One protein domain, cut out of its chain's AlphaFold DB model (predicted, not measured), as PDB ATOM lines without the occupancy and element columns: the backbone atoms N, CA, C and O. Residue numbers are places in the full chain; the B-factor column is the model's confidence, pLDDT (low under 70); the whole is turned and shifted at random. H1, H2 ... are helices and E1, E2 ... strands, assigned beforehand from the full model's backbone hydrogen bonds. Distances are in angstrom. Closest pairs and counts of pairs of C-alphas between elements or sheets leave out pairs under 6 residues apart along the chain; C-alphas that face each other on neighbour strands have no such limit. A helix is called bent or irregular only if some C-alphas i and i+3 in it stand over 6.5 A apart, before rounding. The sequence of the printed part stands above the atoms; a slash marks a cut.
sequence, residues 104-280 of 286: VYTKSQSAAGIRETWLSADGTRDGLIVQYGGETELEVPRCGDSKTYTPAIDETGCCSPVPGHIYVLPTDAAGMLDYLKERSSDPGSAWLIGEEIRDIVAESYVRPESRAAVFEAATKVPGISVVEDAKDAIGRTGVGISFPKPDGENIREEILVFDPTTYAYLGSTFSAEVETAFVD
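Overview. This is residues 104 to 280 of the 286 residues of an uncharacterized protein of Saccharopolyspora shandongensis (UniProt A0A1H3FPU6). Two strongly twisted antiparallel sheets, the second only just so, meet where E9 runs close by E8. H2 and H3 pack over one face of the second sheet, H1 crosses both helices, and a long unnamed stretch, residues 141 to 172, leads from the first sheet to H1. The printed part has 177 residues with three named helices and nine named strands, in the order E1 E2 E3 E4 H1 H2 H3 E5 E6 E7 E8 E9; the sheets run E4 E3 E2 E1 E9 and E5 E6 E7 E8. The class is mixed, helices and strands; the whole is compact, with a radius of gyration of the C-alphas of 16.1 A and spans of 42 by 37 by 35 A.

Arrangement. E1 (residues 104 to 110), E2 (113 to 120), E3 (127 to 131) and E4 (136 to 140) form a meander, each strand the antiparallel neighbour of the one before. N 106 and O 117 are 3.1 A apart, N 118 and O 128 2.8 A, and N 129 and O 138 2.9 A. H1 (173 to 183) is about perpendicular to H2 (190 to 202), at 78 degrees; they touch, closest at the C-alphas of Leu 180 and Ile 193, 6.3 A. H3 (208 to 219) touches H1, closest at the C-alphas of Ala 173 and Ala 213, 4.3 A. H2 and H3, a helical hairpin, only just touch, with 3 pairs of C-alphas within 8 A, the closest Ile 197 and Val 214 at 7.1 A. E5 (225 to 231), E6 (237 to 242), E7 (255 to 258) and E8 (265 to 268) form a second meander, with N 227 and O 240, N 241 and O 256, and N 257 and O 267 at 2.8, 2.9 and 2.8 A. H2 and H3 on one face of this sheet make two layers, at heights over the sheet of 10.0 and 10.6 A. E9 (271 to 279) is antiparallel to E1, with N 105 and O 277 2.8 A apart; its closest C-alpha to E8 is Glu 273, 5.1 A from Gly 267. In H1 and H2 every O i to N i+4 pair is within hydrogen-bond range; in H3, 6 of 8.

Along the chain. E1 begins at C-alpha 104 (123.668, 191.424, 174.068) and spans 19.4 A; E2 spans 23.1 A. H1, H2 and H3 span 15.4, 17.8 and 18.2 A; H3 is irregular, C-alphas 209 and 212 being 7.0 A apart. E9 spans 22.3 A, bends by 54 degrees at residue 274 and ends at C-alpha 279 (120.819, 185.977, 176.442).

Size, cuts and confidence. The C-alphas farthest apart, Asp 145 and Glu 228, are 44.6 A apart. The printed part has no cut. The links E4 to H1 and E6 to E7 are long. The mean pLDDT of the printed part is 87.8; residues 143 to 162 are under 70.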
ATOM      1  N   VAL A 104     123.354 190.461 173.017       95.62
ATOM      2  CA  VAL A 104     123.668 191.424 174.068       95.62
ATOM      3  C   VAL A 104     122.360 192.102 174.459       95.62
ATOM      4  O   VAL A 104     121.768 192.826 173.655       95.62
ATOM      5  N   TYR A 105     121.893 191.803 175.670       96.12
ATOM      6  CA  TYR A 105     120.771 192.484 176.299       96.12
ATOM      7  C   TYR A 105     121.282 193.713 177.040       96.12
ATOM      8  O   TYR A 105     122.160 193.569 177.892       96.12
ATOM      9  N   THR A 106     120.696 194.877 176.767       94.31
ATOM     10  CA  THR A 106     120.939 196.098 177.542       94.31
ATOM     11  C   THR A 106     119.614 196.731 177.931       94.31
ATOM     12  O   THR A 106     118.709 196.889 177.111       94.31
ATOM     13  N   LYS A 107     119.506 197.146 179.189       94.62
ATOM     14  CA  LYS A 107     118.401 197.942 179.712       94.62
ATOM     15  C   LYS A 107     118.919 199.295 180.146       94.62
ATOM     16  O   LYS A 107     119.794 199.375 181.005       94.62
ATOM     17  N   SER A 108     118.327 200.359 179.623       93.69
ATOM     18  CA  SER A 108     118.647 201.722 180.027       93.69
ATOM     19  C   SER A 108     117.414 202.520 180.432       93.69
ATOM     20  O   SER A 108     116.284 202.247 180.022       93.69
ATOM     21  N   GLN A 109     117.631 203.508 181.295       93.94
ATOM     22  CA  GLN A 109     116.615 204.422 181.795       93.94
ATOM     23  C   GLN A 109     116.950 205.852 181.381       93.94
ATOM     24  O   GLN A 109     118.080 206.299 181.525       93.94
ATOM     25  N   SER A 110     115.954 206.588 180.900       92.81
ATOM     26  CA  SER A 110     116.068 208.006 180.554       92.81
ATOM     27  C   SER A 110     114.789 208.756 180.928       92.81
ATOM     28  O   SER A 110     113.801 208.159 181.364       92.81
ATOM     29  N   ALA A 111     114.764 210.069 180.690       89.94
ATOM     30  CA  ALA A 111     113.540 210.864 180.809       89.94
ATOM     31  C   ALA A 111     112.414 210.397 179.859       89.94
ATOM     32  O   ALA A 111     111.243 210.639 180.144       89.94
ATOM     33  N   ALA A 112     112.753 209.724 178.751       87.25
ATOM     34  CA  ALA A 112     111.785 209.166 177.802       87.25
ATOM     35  C   ALA A 112     111.204 207.808 178.249       87.25
ATOM     36  O   ALA A 112     110.287 207.292 177.612       87.25
ATOM     37  N   GLY A 113     111.717 207.236 179.342       91.19
ATOM     38  CA  GLY A 113     111.317 205.937 179.872       91.19
ATOM     39  C   GLY A 113     112.430 204.895 179.772       91.19
ATOM     40  O   GLY A 113     113.615 205.231 179.781       91.19
ATOM     41  N   ILE A 114     112.039 203.621 179.723       93.94
ATOM     42  CA  ILE A 114     112.965 202.482 179.708       93.94
ATOM     43  C   ILE A 114     113.190 202.025 178.269       93.94
ATOM     44  O   ILE A 114     112.220 201.794 177.551       93.94
ATOM     45  N   ARG A 115     114.447 201.845 177.871       93.62
ATOM     46  CA  ARG A 115     114.836 201.194 176.616       93.62
ATOM     47  C   ARG A 115     115.406 199.820 176.943       93.62
ATOM     48  O   ARG A 115     116.270 199.709 177.805       93.62
ATOM     49  N   GLU A 116     114.930 198.788 176.266       94.88
ATOM     50  CA  GLU A 116     115.535 197.455 176.284       94.88
ATOM     51  C   GLU A 116     115.983 197.092 174.871       94.88
ATOM     52  O   GLU A 116     115.249 197.318 173.907       94.88
ATOM     53  N   THR A 117     117.189 196.551 174.741       94.00
ATOM     54  CA  THR A 117     117.757 196.108 173.469       94.00
ATOM     55  C   THR A 117     118.161 194.644 173.548       94.00
ATOM     56  O   THR A 117     118.544 194.149 174.603       94.00
ATOM     57  N   TRP A 118     118.070 193.958 172.413       95.94
ATOM     58  CA  TRP A 118     118.573 192.609 172.173       95.94
ATOM     59  C   TRP A 118     119.332 192.646 170.853       95.94
ATOM     60  O   TRP A 118     118.733 192.483 169.792       95.94
ATOM     61  N   LEU A 119     120.632 192.923 170.896       93.12
ATOM     62  CA  LEU A 119     121.457 193.041 169.691       93.12
ATOM     63  C   LEU A 119     122.221 191.741 169.448       93.12
ATOM     64  O   LEU A 119     122.876 191.238 170.358       93.12
ATOM     65  N   SER A 120     122.161 191.190 168.229       93.19
ATOM     66  CA  SER A 120     122.931 189.988 167.870       93.19
ATOM     67  C   SER A 120     124.410 190.235 168.130       93.19
ATOM     68  O   SER A 120     124.979 191.177 167.576       93.19
ATOM     69  N   ALA A 121     125.050 189.389 168.937       93.19
ATOM     70  CA  ALA A 121     126.430 189.595 169.368       93.19
ATOM     71  C   ALA A 121     127.398 189.736 168.183       93.19
ATOM     72  O   ALA A 121     128.296 190.567 168.221       93.19
ATOM     73  N   ASP A 122     127.197 188.954 167.122       89.19
ATOM     74  CA  ASP A 122     127.968 189.007 165.872       89.19
ATOM     75  C   ASP A 122     127.266 189.759 164.721       89.19
ATOM     76  O   ASP A 122     127.794 189.816 163.612       89.19
ATOM     77  N   GLY A 123     126.074 190.316 164.962       87.44
ATOM     78  CA  GLY A 123     125.272 191.012 163.951       87.44
ATOM     79  C   GLY A 123     124.596 190.119 162.894       87.44
ATOM     80  O   GLY A 123     124.073 190.639 161.910       87.44
ATOM     81  N   THR A 124     124.593 188.789 163.054       87.06
ATOM     82  CA  THR A 124     124.034 187.852 162.055       87.06
ATOM     83  C   THR A 124     122.560 187.494 162.255       87.06
ATOM     84  O   THR A 124     121.959 186.889 161.363       87.06
ATOM     85  N   ARG A 125     121.958 187.858 163.394       89.00
ATOM     86  CA  ARG A 125     120.548 187.597 163.733       89.00
ATOM     87  C   ARG A 125     119.758 188.891 163.871       89.00
ATOM     88  O   ARG A 125     120.321 189.930 164.207       89.00
ATOM     89  N   ASP A 126     118.453 188.789 163.649       89.50
ATOM     90  CA  ASP A 126     117.529 189.894 163.881       89.50
ATOM     91  C   ASP A 126     117.496 190.222 165.375       89.50
ATOM     92  O   ASP A 126     117.234 189.354 166.209       89.50
ATOM     93  N   GLY A 127     117.802 191.470 165.703       90.62
ATOM     94  CA  GLY A 127     117.695 192.027 167.038       90.62
ATOM     95  C   GLY A 127     116.393 192.792 167.250       90.62
ATOM     96  O   GLY A 127     115.543 192.906 166.364       90.62
ATOM     97  N   LEU A 128     116.255 193.357 168.443       92.44
ATOM     98  CA  LEU A 128     115.072 194.112 168.835       92.44
ATOM     99  C   LEU A 128     115.437 195.280 169.742       92.44
ATOM    100  O   LEU A 128     116.274 195.144 170.630       92.44
ATOM    101  N   ILE A 129     114.760 196.407 169.557       91.81
ATOM    102  CA  ILE A 129     114.776 197.543 170.475       91.81
ATOM    103  C   ILE A 129     113.333 197.817 170.893       91.81
ATOM    104  O   ILE A 129     112.459 198.006 170.050       91.81
ATOM    105  N   VAL A 130     113.084 197.871 172.198       93.44
ATOM    106  CA  VAL A 130     111.785 198.227 172.774       93.44
ATOM    107  C   VAL A 130     111.946 199.469 173.639       93.44
ATOM    108  O   VAL A 130     112.761 199.498 174.558       93.44
ATOM    109  N   GLN A 131     111.141 200.492 173.365       92.12
ATOM    110  CA  GLN A 131     111.051 201.714 174.155       92.12
ATOM    111  C   GLN A 131     109.721 201.749 174.913       92.12
ATOM    112  O   GLN A 131     108.649 201.968 174.344       92.12
ATOM    113  N   TYR A 132     109.797 201.608 176.231       87.75
ATOM    114  CA  TYR A 132     108.694 201.820 177.162       87.75
ATOM    115  C   TYR A 132     108.614 203.305 177.549       87.75
ATOM    116  O   TYR A 132     109.642 203.964 177.697       87.75
ATOM    117  N   GLY A 133     107.401 203.841 177.720       74.44
ATOM    118  CA  GLY A 133     107.150 205.283 177.931       74.44
ATOM    119  C   GLY A 133     106.569 206.007 176.706       74.44
ATOM    120  O   GLY A 133     105.988 207.078 176.848       74.44
ATOM    121  N   GLY A 134     106.642 205.372 175.534       70.19
ATOM    122  CA  GLY A 134     105.911 205.728 174.309       70.19
ATOM    123  C   GLY A 134     105.512 204.512 173.459       70.19
ATOM    124  O   GLY A 134     105.050 204.699 172.343       70.19
ATOM    125  N   GLU A 135     105.713 203.300 174.000       79.50
ATOM    126  CA  GLU A 135     105.466 201.980 173.392       79.50
ATOM    127  C   GLU A 135     105.843 201.897 171.907       79.50
ATOM    128  O   GLU A 135     105.000 201.708 171.033       79.50
ATOM    129  N   THR A 136     107.145 202.005 171.638       87.81
ATOM    130  CA  THR A 136     107.709 201.784 170.301       87.81
ATOM    131  C   THR A 136     108.539 200.509 170.300       87.81
ATOM    132  O   THR A 136     109.359 200.296 171.192       87.81
ATOM    133  N   GLU A 137     108.363 199.688 169.273       90.25
ATOM    134  CA  GLU A 137     109.161 198.492 169.021       90.25
ATOM    135  C   GLU A 137     109.812 198.605 167.642       90.25
ATOM    136  O   GLU A 137     109.170 199.024 166.675       90.25
ATOM    137  N   LEU A 138     111.099 198.280 167.571       85.56
ATOM    138  CA  LEU A 138     111.915 198.403 166.373       85.56
ATOM    139  C   LEU A 138     112.735 197.133 166.182       85.56
ATOM    140  O   LEU A 138     113.631 196.835 166.972       85.56
ATOM    141  N   GLU A 139     112.426 196.404 165.116       85.88
ATOM    142  CA  GLU A 139     113.244 195.285 164.662       85.88
ATOM    143  C   GLU A 139     114.590 195.810 164.152       85.88
ATOM    144  O   GLU A 139     114.653 196.809 163.427       85.88
ATOM    145  N   VAL A 140     115.667 195.128 164.534       82.38
ATOM    146  CA  VAL A 140     117.027 195.392 164.057       82.38
ATOM    147  C   VAL A 140     117.397 194.242 163.120       82.38
ATOM    148  O   VAL A 140     117.930 193.233 163.576       82.38
ATOM    149  N   PRO A 141     117.049 194.322 161.829       76.38
ATOM    150  CA  PRO A 141     117.200 193.205 160.912       76.38
ATOM    151  C   PRO A 141     118.671 192.853 160.700       76.38
ATOM    152  O   PRO A 141     119.530 193.732 160.587       76.38
ATOM    153  N   ARG A 142     118.952 191.559 160.554       73.94
ATOM    154  CA  ARG A 142     120.249 191.077 160.086       73.94
ATOM    155  C   ARG A 142     120.523 191.605 158.683       73.94
ATOM    156  O   ARG A 142     119.628 191.713 157.832       73.94
ATOM    157  N   CYS A 143     121.792 191.855 158.392       63.44
ATOM    158  CA  CYS A 143     122.160 192.258 157.047       63.44
ATOM    159  C   CYS A 143     121.922 191.131 156.040       63.44
ATOM    160  O   CYS A 143     122.343 189.989 156.231       63.44
ATOM    161  N   GLY A 144     121.193 191.470 154.974       54.69
ATOM    162  CA  GLY A 144     120.758 190.549 153.923       54.69
ATOM    163  C   GLY A 144     119.251 190.575 153.644       54.69
ATOM    164  O   GLY A 144     118.868 190.319 152.505       54.69
ATOM    165  N   ASP A 145     118.417 190.956 154.623       52.69
ATOM    166  CA  ASP A 145     116.958 190.764 154.528       52.69
ATOM    167  C   ASP A 145     116.114 192.056 154.539       52.69
ATOM    168  O   ASP A 145     114.928 192.006 154.211       52.69
ATOM    169  N   SER A 146     116.683 193.231 154.839       44.06
ATOM    170  CA  SER A 146     115.898 194.469 154.985       44.06
ATOM    171  C   SER A 146     116.472 195.662 154.216       44.06
ATOM    172  O   SER A 146     117.636 196.021 154.355       44.06
ATOM    173  N   LYS A 147     115.600 196.316 153.434       44.72
ATOM    174  CA  LYS A 147     115.790 197.665 152.861       44.72
ATOM    175  C   LYS A 147     115.422 198.781 153.851       44.72
ATOM    176  O   LYS A 147     115.370 199.946 153.466       44.72
ATOM    177  N   THR A 148     115.126 198.425 155.098       44.47
ATOM    178  CA  THR A 148     114.539 199.324 156.088       44.47
ATOM    179  C   THR A 148     115.155 199.070 157.463       44.47
ATOM    180  O   THR A 148     114.489 198.621 158.386       44.47
ATOM    181  N   TYR A 149     116.454 199.336 157.592       40.78
ATOM    182  CA  TYR A 149     117.056 199.822 158.833       40.78
ATOM    183  C   TYR A 149     118.334 200.585 158.474       40.78
ATOM    184  O   TYR A 149     119.153 200.097 157.700       40.78
ATOM    185  N   THR A 150     118.483 201.799 158.990       37.00
ATOM    186  CA  THR A 150     119.721 202.581 158.903       37.00
ATOM    187  C   THR A 150     120.077 203.005 160.316       37.00
ATOM    188  O   THR A 150     119.245 203.625 160.979       37.00
ATOM    189  N   PRO A 151     121.316 202.741 160.736       42.00
ATOM    190  CA  PRO A 151     122.291 203.815 160.640       42.00
ATOM    191  C   PRO A 151     123.367 203.433 159.619       42.00
ATOM    192  O   PRO A 151     124.034 202.417 159.754       42.00
ATOM    193  N   ALA A 152     123.463 204.245 158.563       40.00
ATOM    194  CA  ALA A 152     124.349 204.094 157.404       40.00
ATOM    195  C   ALA A 152     124.090 202.862 156.504       40.00
ATOM    196  O   ALA A 152     124.854 201.903 156.473       40.00
ATOM    197  N   ILE A 153     123.057 202.946 155.656       41.78
ATOM    198  CA  ILE A 153     123.207 202.396 154.299       41.78
ATOM    199  C   ILE A 153     124.331 203.187 153.635       41.78
ATOM    200  O   ILE A 153     124.241 204.412 153.528       41.78
ATOM    201  N   ASP A 154     125.392 202.506 153.220       41.66
ATOM    202  CA  ASP A 154     126.352 203.109 152.307       41.66
ATOM    203  C   ASP A 154     125.672 203.421 150.959       41.66
ATOM    204  O   ASP A 154     124.575 202.941 150.651       41.66
ATOM    205  N   GLU A 155     126.316 204.245 150.128       39.78
ATOM    206  CA  GLU A 155     125.792 204.629 148.806       39.78
ATOM    207  C   GLU A 155     125.537 203.416 147.881       39.78
ATOM    208  O   GLU A 155     124.854 203.532 146.861       39.78
ATOM    209  N   THR A 156     126.052 202.236 148.250       43.00
ATOM    210  CA  THR A 156     125.881 200.955 147.559       43.00
ATOM    211  C   THR A 156     124.699 200.115 148.057       43.00
ATOM    212  O   THR A 156     124.403 199.080 147.455       43.00
ATOM    213  N   GLY A 157     123.979 200.550 149.096       44.22
ATOM    214  CA  GLY A 157     122.845 199.816 149.665       44.22
ATOM    215  C   GLY A 157     123.255 198.541 150.407       44.22
ATOM    216  O   GLY A 157     122.423 197.647 150.589       44.22
ATOM    217  N   CYS A 158     124.524 198.437 150.810       46.00
ATOM    218  CA  CYS A 158     125.022 197.335 151.612       46.00
ATOM    219  C   CYS A 158     124.697 197.614 153.083       46.00
ATOM    220  O   CYS A 158     125.128 198.611 153.661       46.00
ATOM    221  N   CYS A 159     123.912 196.733 153.698       56.94
ATOM    222  CA  CYS A 159     123.748 196.722 155.144       56.94
ATOM    223  C   CYS A 159     125.063 196.207 155.744       56.94
ATOM    224  O   CYS A 159     125.440 195.059 155.490       56.94
ATOM    225  N   SER A 160     125.763 197.040 156.511       52.69
ATOM    226  CA  SER A 160     126.837 196.564 157.384       52.69
ATOM    227  C   SER A 160     126.217 196.177 158.725       52.69
ATOM    228  O   SER A 160     125.561 197.021 159.338       52.69
ATOM    229  N   PRO A 161     126.348 194.915 159.175       59.69
ATOM    230  CA  PRO A 161     125.751 194.506 160.437       59.69
ATOM    231  C   PRO A 161     126.406 195.312 161.551       59.69
ATOM    232  O   PRO A 161     127.632 195.416 161.584       59.69
ATOM    233  N   VAL A 162     125.603 195.892 162.442       66.81
ATOM    234  CA  VAL A 162     126.107 196.527 163.665       66.81
ATOM    235  C   VAL A 162     126.075 195.449 164.750       66.81
ATOM    236  O   VAL A 162     124.994 195.135 165.255       66.81
ATOM    237  N   PRO A 163     127.206 194.783 165.044       81.12
ATOM    238  CA  PRO A 163     127.225 193.730 166.045       81.12
ATOM    239  C   PRO A 163     127.001 194.333 167.431       81.12
ATOM    240  O   PRO A 163     127.577 195.364 167.762       81.12
ATOM    241  N   GLY A 164     126.240 193.640 168.279       85.06
ATOM    242  CA  GLY A 164     126.108 194.001 169.692       85.06
ATOM    243  C   GLY A 164     127.424 193.873 170.472       85.06
ATOM    244  O   GLY A 164     127.516 194.342 171.602       85.06
ATOM    245  N   HIS A 165     128.452 193.241 169.895       89.19
ATOM    246  CA  HIS A 165     129.797 193.181 170.451       89.19
ATOM    247  C   HIS A 165     130.876 193.329 169.368       89.19
ATOM    248  O   HIS A 165     130.947 192.562 168.407       89.19
ATOM    249  N   ILE A 166     131.799 194.273 169.570       87.31
ATOM    250  CA  ILE A 166     132.978 194.435 168.714       87.31
ATOM    251  C   ILE A 166     134.100 193.527 169.240       87.31
ATOM    252  O   ILE A 166     134.771 193.833 170.226       87.31
ATOM    253  N   TYR A 167     134.328 192.400 168.561       83.50
ATOM    254  CA  TYR A 167     135.290 191.381 169.004       83.50
ATOM    255  C   TYR A 167     136.752 191.847 168.995       83.50
ATOM    256  O   TYR A 167     137.561 191.329 169.771       83.50
ATOM    257  N   VAL A 168     137.097 192.808 168.137       86.69
ATOM    258  CA  VAL A 168     138.473 193.280 167.934       86.69
ATOM    259  C   VAL A 168     138.562 194.769 168.257       86.69
ATOM    260  O   VAL A 168     138.799 195.597 167.384       86.69
ATOM    261  N   LEU A 169     138.332 195.107 169.525       93.12
ATOM    262  CA  LEU A 169     138.658 196.429 170.051       93.12
ATOM    263  C   LEU A 169     140.110 196.452 170.543       93.12
ATOM    264  O   LEU A 169     140.537 195.507 171.217       93.12
ATOM    265  N   PRO A 170     140.875 197.517 170.247       97.12
ATOM    266  CA  PRO A 170     142.179 197.716 170.860       97.12
ATOM    267  C   PRO A 170     142.100 197.703 172.393       97.12
ATOM    268  O   PRO A 170     141.067 197.996 172.997       97.12
ATOM    269  N   THR A 171     143.204 197.336 173.032       97.12
ATOM    270  CA  THR A 171     143.311 197.255 174.503       97.12
ATOM    271  C   THR A 171     144.289 198.280 175.068       97.12
ATOM    272  O   THR A 171     144.483 198.365 176.276       97.12
ATOM    273  N   ASP A 172     144.875 199.105 174.199       97.94
ATOM    274  CA  ASP A 172     145.729 200.224 174.559       97.94
ATOM    275  C   ASP A 172     145.190 201.535 173.970       97.94
ATOM    276  O   ASP A 172     144.570 201.574 172.905       97.94
ATOM    277  N   ALA A 173     145.443 202.634 174.673       97.75
ATOM    278  CA  ALA A 173     144.892 203.937 174.330       97.75
ATOM    279  C   ALA A 173     145.449 204.550 173.034       97.75
ATOM    280  O   ALA A 173     144.912 205.551 172.569       97.75
ATOM    281  N   ALA A 174     146.581 204.073 172.503       98.25
ATOM    282  CA  ALA A 174     147.101 204.568 171.226       98.25
ATOM    283  C   ALA A 174     146.377 203.869 170.072       98.25
ATOM    284  O   ALA A 174     145.767 204.544 169.248       98.25
ATOM    285  N   GLY A 175     146.336 202.534 170.097       98.19
ATOM    286  CA  GLY A 175     145.592 201.737 169.129       98.19
ATOM    287  C   GLY A 175     144.101 202.065 169.125       98.19
ATOM    288  O   GLY A 175     143.500 202.146 168.060       98.19
ATOM    289  N   MET A 176     143.500 202.325 170.292       98.31
ATOM    290  CA  MET A 176     142.093 202.731 170.371       98.31
ATOM    291  C   MET A 176     141.842 204.111 169.752       98.31
ATOM    292  O   MET A 176     140.837 204.306 169.077       98.31
ATOM    293  N   LEU A 177     142.756 205.069 169.933       98.19
ATOM    294  CA  LEU A 177     142.638 206.378 169.289       98.19
ATOM    295  C   LEU A 177     142.747 206.264 167.764       98.19
ATOM    296  O   LEU A 177     141.991 206.923 167.052       98.19
ATOM    297  N   ASP A 178     143.675 205.446 167.271       98.19
ATOM    298  CA  ASP A 178     143.823 205.201 165.836       98.19
ATOM    299  C   ASP A 178     142.568 204.519 165.271       98.19
ATOM    300  O   ASP A 178     142.025 204.975 164.268       98.19
ATOM    301  N   TYR A 179     142.020 203.531 165.985       96.56
ATOM    302  CA  TYR A 179     140.759 202.872 165.639       96.56
ATOM    303  C   TYR A 179     139.576 203.852 165.545       96.56
ATOM    304  O   TYR A 179     138.829 203.830 164.568       96.56
ATOM    305  N   LEU A 180     139.414 204.746 166.525       95.81
ATOM    306  CA  LEU A 180     138.366 205.776 166.511       95.81
ATOM    307  C   LEU A 180     138.530 206.744 165.327       95.81
ATOM    308  O   LEU A 180     137.554 207.115 164.677       95.81
ATOM    309  N   LYS A 181     139.770 207.136 165.021       96.25
ATOM    310  CA  LYS A 181     140.082 208.011 163.884       96.25
ATOM    311  C   LYS A 181     139.805 207.356 162.541       96.25
ATOM    312  O   LYS A 181     139.338 208.041 161.644       96.25
ATOM    313  N   GLU A 182     140.089 206.067 162.392       95.62
ATOM    314  CA  GLU A 182     139.812 205.325 161.159       95.62
ATOM    315  C   GLU A 182     138.311 205.174 160.887       95.62
ATOM    316  O   GLU A 182     137.902 205.127 159.728       95.62
ATOM    317  N   ARG A 183     137.493 205.112 161.944       90.31
ATOM    318  CA  ARG A 183     136.030 205.038 161.841       90.31
ATOM    319  C   ARG A 183     135.379 206.384 161.544       90.31
ATOM    320  O   ARG A 183     134.415 206.440 160.786       90.31
ATOM    321  N   SER A 184     135.914 207.456 162.124       92.50
ATOM    322  CA  SER A 184     135.367 208.797 161.946       92.50
ATOM    323  C   SER A 184     135.522 209.293 160.507       92.50
ATOM    324  O   SER A 184     136.597 209.232 159.909       92.50
ATOM    325  N   SER A 185     134.455 209.892 159.978       92.50
ATOM    326  CA  SER A 185     134.485 210.588 158.682       92.50
ATOM    327  C   SER A 185     135.377 211.841 158.676       92.50
ATOM    328  O   SER A 185     135.821 212.270 157.610       92.50
ATOM    329  N   ASP A 186     135.678 212.402 159.850       94.75
ATOM    330  CA  ASP A 186     136.672 213.460 160.042       94.75
ATOM    331  C   ASP A 186     137.504 213.173 161.308       94.75
ATOM    332  O   ASP A 186     137.070 213.462 162.431       94.75
ATOM    333  N   PRO A 187     138.724 212.629 161.154       94.25
ATOM    334  CA  PRO A 187     139.615 212.314 162.270       94.25
ATOM    335  C   PRO A 187     140.084 213.529 163.089       94.25
ATOM    336  O   PRO A 187     140.673 213.354 164.158       94.25
ATOM    337  N   GLY A 188     139.905 214.752 162.572       94.06
ATOM    338  CA  GLY A 188     140.244 216.000 163.259       94.06
ATOM    339  C   GLY A 188     139.095 216.584 164.084       94.06
ATOM    340  O   GLY A 188     139.328 217.484 164.893       94.06
ATOM    341  N   SER A 189     137.871 216.085 163.901       95.25
ATOM    342  CA  SER A 189     136.677 216.586 164.578       95.25
ATOM    343  C   SER A 189     136.481 215.913 165.935       95.25
ATOM    344  O   SER A 189     136.154 214.731 166.021       95.25
ATOM    345  N   ALA A 190     136.623 216.685 167.014       95.56
ATOM    346  CA  ALA A 190     136.364 216.204 168.372       95.56
ATOM    347  C   ALA A 190     134.910 215.757 168.576       95.56
ATOM    348  O   ALA A 190     134.670 214.808 169.315       95.56
ATOM    349  N   TRP A 191     133.961 216.418 167.901       94.75
ATOM    350  CA  TRP A 191     132.558 216.010 167.887       94.75
ATOM    351  C   TRP A 191     132.417 214.597 167.324       94.75
ATOM    352  O   TRP A 191     131.935 213.717 168.021       94.75
ATOM    353  N   LEU A 192     132.908 214.355 166.103       95.00
ATOM    354  CA  LEU A 192     132.719 213.064 165.431       95.00
ATOM    355  C   LEU A 192     133.473 211.926 166.121       95.00
ATOM    356  O   LEU A 192     132.961 210.817 166.199       95.00
ATOM    357  N   ILE A 193     134.648 212.196 166.693       97.06
ATOM    358  CA  ILE A 193     135.333 211.205 167.532       97.06
ATOM    359  C   ILE A 193     134.542 210.927 168.823       97.06
ATOM    360  O   ILE A 193     134.476 209.781 169.257       97.06
ATOM    361  N   GLY A 194     133.929 211.950 169.426       96.31
ATOM    362  CA  GLY A 194     133.019 211.794 170.563       96.31
ATOM    363  C   GLY A 194     131.791 210.940 170.236       96.31
ATOM    364  O   GLY A 194     131.443 210.060 171.022       96.31
ATOM    365  N   GLU A 195     131.200 211.131 169.054       94.31
ATOM    366  CA  GLU A 195     130.099 210.304 168.545       94.31
ATOM    367  C   GLU A 195     130.531 208.837 168.385       94.31
ATOM    368  O   GLU A 195     129.847 207.952 168.887       94.31
ATOM    369  N   GLU A 196     131.701 208.564 167.789       95.31
ATOM    370  CA  GLU A 196     132.228 207.192 167.678       95.31
ATOM    371  C   GLU A 196     132.452 206.543 169.050       95.31
ATOM    372  O   GLU A 196     132.177 205.356 169.236       95.31
ATOM    373  N   ILE A 197     132.935 207.313 170.034       96.69
ATOM    374  CA  ILE A 197     133.078 206.819 171.406       96.69
ATOM    375  C   ILE A 197     131.706 206.463 171.979       96.69
ATOM    376  O   ILE A 197     131.561 205.362 172.509       96.69
ATOM    377  N   ARG A 198     130.713 207.357 171.864       95.69
ATOM    378  CA  ARG A 198     129.345 207.100 172.337       95.69
ATOM    379  C   ARG A 198     128.783 205.835 171.701       95.69
ATOM    380  O   ARG A 198     128.284 204.979 172.422       95.69
ATOM    381  N   ASP A 199     128.893 205.703 170.386       91.69
ATOM    382  CA  ASP A 199     128.337 204.575 169.648       91.69
ATOM    383  C   ASP A 199     128.980 203.249 170.093       91.69
ATOM    384  O   ASP A 199     128.278 202.263 170.317       91.69
ATOM    385  N   ILE A 200     130.299 203.223 170.329       93.56
ATOM    386  CA  ILE A 200     130.990 202.032 170.851       93.56
ATOM    387  C   ILE A 200     130.515 201.668 172.260       93.56
ATOM    388  O   ILE A 200     130.328 200.487 172.543       93.56
ATOM    389  N   VAL A 201     130.377 202.642 173.162       94.50
ATOM    390  CA  VAL A 201     130.125 202.346 174.582       94.50
ATOM    391  C   VAL A 201     128.646 202.160 174.914       94.50
ATOM    392  O   VAL A 201     128.352 201.445 175.865       94.50
ATOM    393  N   ALA A 202     127.741 202.779 174.149       91.69
ATOM    394  CA  ALA A 202     126.299 202.766 174.402       91.69
ATOM    395  C   ALA A 202     125.523 201.771 173.522       91.69
ATOM    396  O   ALA A 202     124.425 201.355 173.892       91.69
ATOM    397  N   GLU A 203     126.059 201.390 172.357       87.38
ATOM    398  CA  GLU A 203     125.384 200.472 171.424       87.38
ATOM    399  C   GLU A 203     126.142 199.145 171.244       87.38
ATOM    400  O   GLU A 203     125.736 198.285 170.461       87.38
ATOM    401  N   SER A 204     127.246 198.937 171.964       90.25
ATOM    402  CA  SER A 204     127.998 197.682 171.945       90.25
ATOM    403  C   SER A 204     128.535 197.314 173.323       90.25
ATOM    404  O   SER A 204     128.963 198.152 174.111       90.25
ATOM    405  N   TYR A 205     128.594 196.015 173.604       93.06
ATOM    406  CA  TYR A 205     129.284 195.517 174.782       93.06
ATOM    407  C   TYR A 205     130.804 195.664 174.606       93.06
ATOM    408  O   TYR A 205     131.412 195.042 173.727       93.06
ATOM    409  N   VAL A 206     131.427 196.458 175.481       93.06
ATOM    410  CA  VAL A 206     132.884 196.638 175.555       93.06
ATOM    411  C   VAL A 206     133.460 195.740 176.649       93.06
ATOM    412  O   VAL A 206     133.070 195.815 177.822       93.06
ATOM    413  N   ARG A 207     134.427 194.895 176.279       93.38
ATOM    414  CA  ARG A 207     135.091 193.982 177.219       93.38
ATOM    415  C   ARG A 207     135.985 194.729 178.212       93.38
ATOM    416  O   ARG A 207     136.532 195.772 177.843       93.38
ATOM    417  N   PRO A 208     136.171 194.203 179.440       92.88
ATOM    418  CA  PRO A 208     136.975 194.847 180.477       92.88
ATOM    419  C   PRO A 208     138.351 195.333 180.006       92.88
ATOM    420  O   PRO A 208     138.747 196.448 180.332       92.88
ATOM    421  N   GLU A 209     139.050 194.552 179.180       92.50
ATOM    422  CA  GLU A 209     140.387 194.885 178.676       92.50
ATOM    423  C   GLU A 209     140.436 196.079 177.708       92.50
ATOM    424  O   GLU A 209     141.507 196.645 177.503       92.50
ATOM    425  N   SER A 210     139.305 196.482 177.122       96.44
ATOM    426  CA  SER A 210     139.223 197.612 176.184       96.44
ATOM    427  C   SER A 210     138.600 198.864 176.802       96.44
ATOM    428  O   SER A 210     138.789 199.955 176.269       96.44
ATOM    429  N   ARG A 211     137.881 198.749 177.927       95.25
ATOM    430  CA  ARG A 211     137.152 199.869 178.554       95.25
ATOM    431  C   ARG A 211     138.061 201.048 178.893       95.25
ATOM    432  O   ARG A 211     137.799 202.173 178.474       95.25
ATOM    433  N   ALA A 212     139.168 200.772 179.583       96.69
ATOM    434  CA  ALA A 212     140.158 201.794 179.917       96.69
ATOM    435  C   ALA A 212     140.769 202.421 178.655       96.69
ATOM    436  O   ALA A 212     140.933 203.634 178.594       96.69
ATOM    437  N   ALA A 213     141.035 201.621 177.616       98.25
ATOM    438  CA  ALA A 213     141.591 202.115 176.362       98.25
ATOM    439  C   ALA A 213     140.650 203.092 175.640       98.25
ATOM    440  O   ALA A 213     141.135 204.086 175.102       98.25
ATOM    441  N   VAL A 214     139.328 202.852 175.655       97.75
ATOM    442  CA  VAL A 214     138.324 203.793 175.112       97.75
ATOM    443  C   VAL A 214     138.370 205.116 175.867       97.75
ATOM    444  O   VAL A 214     138.534 206.172 175.253       97.75
ATOM    445  N   PHE A 215     138.285 205.061 177.199       98.00
ATOM    446  CA  PHE A 215     138.304 206.261 178.032       98.00
ATOM    447  C   PHE A 215     139.613 207.049 177.862       98.00
ATOM    448  O   PHE A 215     139.599 208.247 177.586       98.00
ATOM    449  N   GLU A 216     140.762 206.381 177.963       98.12
ATOM    450  CA  GLU A 216     142.074 207.009 177.825       98.12
ATOM    451  C   GLU A 216     142.309 207.575 176.418       98.12
ATOM    452  O   GLU A 216     142.911 208.643 176.285       98.12
ATOM    453  N   ALA A 217     141.829 206.910 175.362       98.44
ATOM    454  CA  ALA A 217     141.891 207.437 174.000       98.44
ATOM    455  C   ALA A 217     141.117 208.753 173.872       98.44
ATOM    456  O   ALA A 217     141.645 209.703 173.291       98.44
ATOM    457  N   ALA A 218     139.928 208.846 174.478       97.50
ATOM    458  CA  ALA A 218     139.132 210.070 174.502       97.50
ATOM    459  C   ALA A 218     139.918 211.252 175.095       97.50
ATOM    460  O   ALA A 218     139.922 212.342 174.527       97.50
ATOM    461  N   THR A 219     140.683 211.024 176.171       97.06
ATOM    462  CA  THR A 219     141.493 212.079 176.819       97.06
ATOM    463  C   THR A 219     142.614 212.644 175.939       97.06
ATOM    464  O   THR A 219     143.154 213.712 176.225       97.06
ATOM    465  N   LYS A 220     142.985 211.936 174.865       97.69
ATOM    466  CA  LYS A 220     144.034 212.350 173.923       97.69
ATOM    467  C   LYS A 220     143.494 213.166 172.748       97.69
ATOM    468  O   LYS A 220     144.293 213.665 171.955       97.69
ATOM    469  N   VAL A 221     142.175 213.283 172.604       97.50
ATOM    470  CA  VAL A 221     141.534 214.012 171.505       97.50
ATOM    471  C   VAL A 221     141.435 215.494 171.880       97.50
ATOM    472  O   VAL A 221     140.747 215.833 172.844       97.50
ATOM    473  N   PRO A 222     142.080 216.414 171.138       96.75
ATOM    474  CA  PRO A 222     141.939 217.841 171.401       96.75
ATOM    475  C   PRO A 222     140.473 218.276 171.293       96.75
ATOM    476  O   PRO A 222     139.852 218.079 170.257       96.75
ATOM    477  N   GLY A 223     139.934 218.883 172.352       94.81
ATOM    478  CA  GLY A 223     138.536 219.324 172.424       94.81
ATOM    479  C   GLY A 223     137.636 218.417 173.266       94.81
ATOM    480  O   GLY A 223     136.621 218.898 173.759       94.81
ATOM    481  N   ILE A 224     138.028 217.161 173.509       97.00
ATOM    482  CA  ILE A 224     137.367 216.305 174.500       97.00
ATOM    483  C   ILE A 224     137.909 216.647 175.890       97.00
ATOM    484  O   ILE A 224     139.114 216.826 176.078       97.00
ATOM    485  N   SER A 225     137.012 216.765 176.866       96.81
ATOM    486  CA  SER A 225     137.339 217.130 178.246       96.81
ATOM    487  C   SER A 225     136.889 216.052 179.220       96.81
ATOM    488  O   SER A 225     135.799 215.504 179.081       96.81
ATOM    489  N   VAL A 226     137.708 215.786 180.236       97.94
ATOM    490  CA  VAL A 226     137.325 214.926 181.361       97.94
ATOM    491  C   VAL A 226     136.523 215.743 182.366       97.94
ATOM    492  O   VAL A 226     136.909 216.860 182.715       97.94
ATOM    493  N   VAL A 227     135.419 215.176 182.841       97.88
ATOM    494  CA  VAL A 227     134.563 215.765 183.871       97.88
ATOM    495  C   VAL A 227     134.615 214.880 185.108       97.88
ATOM    496  O   VAL A 227     134.115 213.756 185.109       97.88
ATOM    497  N   GLU A 228     135.240 215.381 186.167       96.00
ATOM    498  CA  GLU A 228     135.225 214.721 187.473       96.00
ATOM    499  C   GLU A 228     133.819 214.777 188.088       96.00
ATOM    500  O   GLU A 228     133.054 215.710 187.837       96.00
ATOM    501  N   ASP A 229     133.476 213.766 188.888       96.06
ATOM    502  CA  ASP A 229     132.190 213.647 189.582       96.06
ATOM    503  C   ASP A 229     130.945 213.780 188.676       96.06
ATOM    504  O   ASP A 229     129.871 214.209 189.121       96.06
ATOM    505  N   ALA A 230     131.071 213.386 187.405       97.69
ATOM    506  CA  ALA A 230     129.974 213.380 186.447       97.69
ATOM    507  C   ALA A 230     128.838 212.466 186.925       97.69
ATOM    508  O   ALA A 230     129.070 211.456 187.591       97.69
ATOM    509  N   LYS A 231     127.597 212.821 186.587       96.44
ATOM    510  CA  LYS A 231     126.405 212.075 186.996       96.44
ATOM    511  C   LYS A 231     125.623 211.597 185.791       96.44
ATOM    512  O   LYS A 231     125.339 212.396 184.900       96.44
ATOM    513  N   ASP A 232     125.259 210.320 185.798       96.38
ATOM    514  CA  ASP A 232     124.322 209.779 184.818       96.38
ATOM    515  C   ASP A 232     122.872 210.212 185.113       96.38
ATOM    516  O   ASP A 232     122.593 210.904 186.103       96.38
ATOM    517  N   ALA A 233     121.922 209.789 184.277       95.31
ATOM    518  CA  ALA A 233     120.520 210.193 184.406       95.31
ATOM    519  C   ALA A 233     119.816 209.749 185.698       95.31
ATOM    520  O   ALA A 233     118.769 210.309 186.034       95.31
ATOM    521  N   ILE A 234     120.359 208.768 186.427       93.56
ATOM    522  CA  ILE A 234     119.820 208.323 187.721       93.56
ATOM    523  C   ILE A 234     120.659 208.823 188.907       93.56
ATOM    524  O   ILE A 234     120.365 208.507 190.059       93.56
ATOM    525  N   GLY A 235     121.674 209.650 188.640       93.81
ATOM    526  CA  GLY A 235     122.478 210.344 189.639       93.81
ATOM    527  C   GLY A 235     123.692 209.570 190.153       93.81
ATOM    528  O   GLY A 235     124.328 210.058 191.102       93.81
ATOM    529  N   ARG A 236     124.033 208.414 189.556       94.00
ATOM    530  CA  ARG A 236     125.266 207.684 189.889       94.00
ATOM    531  C   ARG A 236     126.458 208.541 189.492       94.00
ATOM    532  O   ARG A 236     126.505 209.074 188.389       94.00
ATOM    533  N   THR A 237     127.394 208.695 190.421       95.75
ATOM    534  CA  THR A 237     128.624 209.445 190.179       95.75
ATOM    535  C   THR A 237     129.653 208.550 189.497       95.75
ATOM    536  O   THR A 237     129.878 207.425 189.937       95.75
ATOM    537  N   GLY A 238     130.304 209.084 188.471       96.62
ATOM    538  CA  GLY A 238     131.406 208.459 187.761       96.62
ATOM    539  C   GLY A 238     132.400 209.488 187.230       96.62
ATOM    540  O   GLY A 238     132.362 210.666 187.593       96.62
ATOM    541  N   VAL A 239     133.294 209.034 186.359       98.19
ATOM    542  CA  VAL A 239     134.184 209.901 185.584       98.19
ATOM    543  C   VAL A 239     133.582 210.122 184.201       98.19
ATOM    544  O   VAL A 239     133.146 209.177 183.549       98.19
ATOM    545  N   GLY A 240     133.505 211.377 183.771       97.81
ATOM    546  CA  GLY A 240     132.839 211.765 182.537       97.81
ATOM    547  C   GLY A 240     133.797 212.151 181.416       97.81
ATOM    548  O   GLY A 240     134.897 212.636 181.681       97.81
ATOM    549  N   ILE A 241     133.343 212.026 180.173       98.12
ATOM    550  CA  ILE A 241     133.911 212.740 179.021       98.12
ATOM    551  C   ILE A 241     132.832 213.620 178.386       98.12
ATOM    552  O   ILE A 241     131.710 213.170 178.160       98.12
ATOM    553  N   SER A 242     133.179 214.877 178.122       96.94
ATOM    554  CA  SER A 242     132.385 215.827 177.335       96.94
ATOM    555  C   SER A 242     133.111 216.117 176.026       96.94
ATOM    556  O   SER A 242     134.344 216.178 175.994       96.94
ATOM    557  N   PHE A 243     132.358 216.313 174.953       95.00
ATOM    558  CA  PHE A 243     132.875 216.678 173.641       95.00
ATOM    559  C   PHE A 243     132.007 217.784 173.020       95.00
ATOM    560  O   PHE A 243     130.823 217.915 173.341       95.00
ATOM    561  N   PRO A 244     132.597 218.652 172.179       91.50
ATOM    562  CA  PRO A 244     131.942 219.878 171.751       91.50
ATOM    563  C   PRO A 244     130.809 219.566 170.788       91.50
ATOM    564  O   PRO A 244     131.014 218.856 169.811       91.50
ATOM    565  N   LYS A 245     129.643 220.168 171.011       86.94
ATOM    566  CA  LYS A 245     128.551 220.141 170.034       86.94
ATOM    567  C   LYS A 245     128.955 220.799 168.702       86.94
ATOM    568  O   LYS A 245     129.797 221.703 168.716       86.94
ATOM    569  N   PRO A 246     128.308 220.448 167.578       84.25
ATOM    570  CA  PRO A 246     128.504 221.152 166.320       84.25
ATOM    571  C   PRO A 246     128.099 222.625 166.433       84.25
ATOM    572  O   PRO A 246     127.139 222.988 167.126       84.25
ATOM    573  N   ASP A 247     128.824 223.488 165.724       82.19
ATOM    574  CA  ASP A 247     128.532 224.918 165.691       82.19
ATOM    575  C   ASP A 247     127.129 225.190 165.137       82.19
ATOM    576  O   ASP A 247     126.710 224.645 164.118       82.19
ATOM    577  N   GLY A 248     126.396 226.083 165.803       82.12
ATOM    578  CA  GLY A 248     125.046 226.471 165.386       82.12
ATOM    579  C   GLY A 248     123.951 225.458 165.728       82.12
ATOM    580  O   GLY A 248     122.775 225.776 165.549       82.12
ATOM    581  N   GLU A 249     124.291 224.294 166.287       82.25
ATOM    582  CA  GLU A 249     123.298 223.332 166.751       82.25
ATOM    583  C   GLU A 249     122.819 223.629 168.179       82.25
ATOM    584  O   GLU A 249     123.581 223.958 169.100       82.25
ATOM    585  N   ASN A 250     121.503 223.508 168.372       85.00
ATOM    586  CA  ASN A 250     120.851 223.656 169.671       85.00
ATOM    587  C   ASN A 250     120.605 222.291 170.325       85.00
ATOM    588  O   ASN A 250     119.491 221.979 170.748       85.00
ATOM    589  N   ILE A 251     121.654 221.476 170.375       83.69
ATOM    590  CA  ILE A 251     121.675 220.240 171.151       83.69
ATOM    591  C   ILE A 251     122.207 220.522 172.557       83.69
ATOM    592  O   ILE A 251     123.002 221.446 172.772       83.69
ATOM    593  N   ARG A 252     121.711 219.758 173.532       84.19
ATOM    594  CA  ARG A 252     122.211 219.826 174.907       84.19
ATOM    595  C   ARG A 252     123.582 219.158 174.968       84.19
ATOM    596  O   ARG A 252     123.809 218.180 174.269       84.19
ATOM    597  N   GLU A 253     124.461 219.685 175.811       87.19
ATOM    598  CA  GLU A 253     125.750 219.053 176.087       87.19
ATOM    599  C   GLU A 253     125.524 217.698 176.767       87.19
ATOM    600  O   GLU A 253     124.812 217.606 177.773       87.19
ATOM    601  N   GLU A 254     126.098 216.653 176.184       92.38
ATOM    602  CA  GLU A 254     126.086 215.302 176.723       92.38
ATOM    603  C   GLU A 254     127.427 215.014 177.396       92.38
ATOM    604  O   GLU A 254     128.486 215.338 176.860       92.38
ATOM    605  N   ILE A 255     127.379 214.396 178.576       97.69
ATOM    606  CA  ILE A 255     128.564 213.831 179.224       97.69
ATOM    607  C   ILE A 255     128.353 212.327 179.271       97.69
ATOM    608  O   ILE A 255     127.369 211.877 179.857       97.69
ATOM    609  N   LEU A 256     129.265 211.564 178.674       98.25
ATOM    610  CA  LEU A 256     129.293 210.108 178.803       98.25
ATOM    611  C   LEU A 256     129.960 209.769 180.131       98.25
ATOM    612  O   LEU A 256     131.044 210.276 180.411       98.25
ATOM    613  N   VAL A 257     129.313 208.955 180.955       98.38
ATOM    614  CA  VAL A 257     129.689 208.696 182.347       98.38
ATOM    615  C   VAL A 257     130.151 207.254 182.493       98.38
ATOM    616  O   VAL A 257     129.475 206.324 182.059       98.38
ATOM    617  N   PHE A 258     131.299 207.069 183.140       97.69
ATOM    618  CA  PHE A 258     131.943 205.775 183.327       97.69
ATOM    619  C   PHE A 258     132.206 205.491 184.804       97.69
ATOM    620  O   PHE A 258     132.452 206.400 185.600       97.69
ATOM    621  N   ASP A 259     132.208 204.213 185.167       95.62
ATOM    622  CA  ASP A 259     132.668 203.760 186.469       95.62
ATOM    623  C   ASP A 259     134.157 204.115 186.637       95.62
ATOM    624  O   ASP A 259     134.974 203.761 185.783       95.62
ATOM    625  N   PRO A 260     134.550 204.794 187.727       94.50
ATOM    626  CA  PRO A 260     135.905 205.322 187.876       94.50
ATOM    627  C   PRO A 260     136.966 204.241 188.119       94.50
ATOM    628  O   PRO A 260     138.156 204.539 188.054       94.50
ATOM    629  N   THR A 261     136.563 203.005 188.434       93.00
ATOM    630  CA  THR A 261     137.492 201.898 188.715       93.00
ATOM    631  C   THR A 261     137.636 200.974 187.513       93.00
ATOM    632  O   THR A 261     138.733 200.519 187.198       93.00
ATOM    633  N   THR A 262     136.522 200.669 186.852       93.06
ATOM    634  CA  THR A 262     136.436 199.656 185.793       93.06
ATOM    635  C   THR A 262     136.302 200.250 184.394       93.06
ATOM    636  O   THR A 262     136.381 199.507 183.416       93.06
ATOM    637  N   TYR A 263     136.066 201.562 184.290       95.38
ATOM    638  CA  TYR A 263     135.731 202.266 183.048       95.38
ATOM    639  C   TYR A 263     134.526 201.664 182.307       95.38
ATOM    640  O   TYR A 263     134.362 201.852 181.104       95.38
ATOM    641  N   ALA A 264     133.670 200.923 183.017       94.69
ATOM    642  CA  ALA A 264     132.379 200.487 182.511       94.69
ATOM    643  C   ALA A 264     131.503 201.701 182.202       94.69
ATOM    644  O   ALA A 264     131.438 202.626 183.007       94.69
ATOM    645  N   TYR A 265     130.825 201.696 181.060       95.75
ATOM    646  CA  TYR A 265     129.863 202.739 180.741       95.75
ATOM    647  C   TYR A 265     128.667 202.644 181.693       95.75
ATOM    648  O   TYR A 265     128.112 201.570 181.913       95.75
ATOM    649  N   LEU A 266     128.316 203.765 182.320       95.94
ATOM    650  CA  LEU A 266     127.165 203.879 183.215       95.94
ATOM    651  C   LEU A 266     125.976 204.530 182.507       95.94
ATOM    652  O   LEU A 266     124.858 204.469 183.007       95.94
ATOM    653  N   GLY A 267     126.186 205.166 181.359       96.19
ATOM    654  CA  GLY A 267     125.189 205.991 180.689       96.19
ATOM    655  C   GLY A 267     125.714 207.398 180.448       96.19
ATOM    656  O   GLY A 267     126.915 207.648 180.443       96.19
ATOM    657  N   SER A 268     124.803 208.343 180.280       96.94
ATOM    658  CA  SER A 268     125.123 209.742 180.036       96.94
ATOM    659  C   SER A 268     124.340 210.675 180.952       96.94
ATOM    660  O   SER A 268     123.512 210.249 181.755       96.94
ATOM    661  N   THR A 269     124.515 211.984 180.810       96.38
ATOM    662  CA  THR A 269     123.649 212.970 181.483       96.38
ATOM    663  C   THR A 269     122.159 212.826 181.134       96.38
ATOM    664  O   THR A 269     121.319 213.415 181.818       96.38
ATOM    665  N   PHE A 270     121.805 212.045 180.104       94.50
ATOM    666  CA  PHE A 270     120.423 211.821 179.663       94.50
ATOM    667  C   PHE A 270     119.933 210.378 179.787       94.50
ATOM    668  O   PHE A 270     118.719 210.154 179.770       94.50
ATOM    669  N   SER A 271     120.839 209.412 179.947       94.88
ATOM    670  CA  SER A 271     120.505 207.994 180.094       94.88
ATOM    671  C   SER A 271     121.328 207.311 181.187       94.88
ATOM    672  O   SER A 271     122.383 207.787 181.575       94.88
ATOM    673  N   ALA A 272     120.859 206.185 181.702       95.44
ATOM    674  CA  ALA A 272     121.612 205.338 182.613       95.44
ATOM    675  C   ALA A 272     121.484 203.890 182.156       95.44
ATOM    676  O   ALA A 272     120.363 203.413 181.982       95.44
ATOM    677  N   GLU A 273     122.596 203.186 181.978       93.94
ATOM    678  CA  GLU A 273     122.593 201.735 181.803       93.94
ATOM    679  C   GLU A 273     122.322 201.071 183.146       93.94
ATOM    680  O   GLU A 273     123.017 201.308 184.136       93.94
ATOM    681  N   VAL A 274     121.264 200.276 183.197       92.44
ATOM    682  CA  VAL A 274     120.750 199.668 184.423       92.44
ATOM    683  C   VAL A 274     121.146 198.201 184.509       92.44
ATOM    684  O   VAL A 274     121.427 197.704 185.595       92.44
ATOM    685  N   GLU A 275     121.162 197.508 183.375       91.81
ATOM    686  CA  GLU A 275     121.392 196.069 183.321       91.81
ATOM    687  C   GLU A 275     121.949 195.686 181.955       91.81
ATOM    688  O   GLU A 275     121.458 196.172 180.936       91.81
ATOM    689  N   THR A 276     122.938 194.796 181.949       92.88
ATOM    690  CA  THR A 276     123.545 194.266 180.730       92.88
ATOM    691  C   THR A 276     123.827 192.784 180.924       92.88
ATOM    692  O   THR A 276     124.364 192.386 181.954       92.88
ATOM    693  N   ALA A 277     123.475 191.955 179.947       94.12
ATOM    694  CA  ALA A 277     123.663 190.511 180.027       94.12
ATOM    695  C   ALA A 277     123.759 189.869 178.643       94.12
ATOM    696  O   ALA A 277     123.456 190.494 177.627       94.12
ATOM    697  N   PHE A 278     124.131 188.591 178.606       96.12
ATOM    698  CA  PHE A 278     124.030 187.785 177.392       96.12
ATOM    699  C   PHE A 278     122.875 186.810 177.511       96.12
ATOM    700  O   PHE A 278     122.785 186.059 178.482       96.12
ATOM    701  N   VAL A 279     122.014 186.817 176.504       97.06
ATOM    702  CA  VAL A 279     120.819 185.977 176.442       97.06
ATOM    703  C   VAL A 279     120.797 185.205 175.128       97.06
ATOM    704  O   VAL A 279     121.495 185.560 174.177       97.06
ATOM    705  N   ASP A 280     120.035 184.121 175.073       97.50
ATOM    706  CA  ASP A 280     120.009 183.229 173.912       97.50
ATOM    707  C   ASP A 280     118.893 183.609 172.919       97.50
ATOM    708  O   ASP A 280     118.978 183.268 171.739       97.50
TER     709      ASP A 280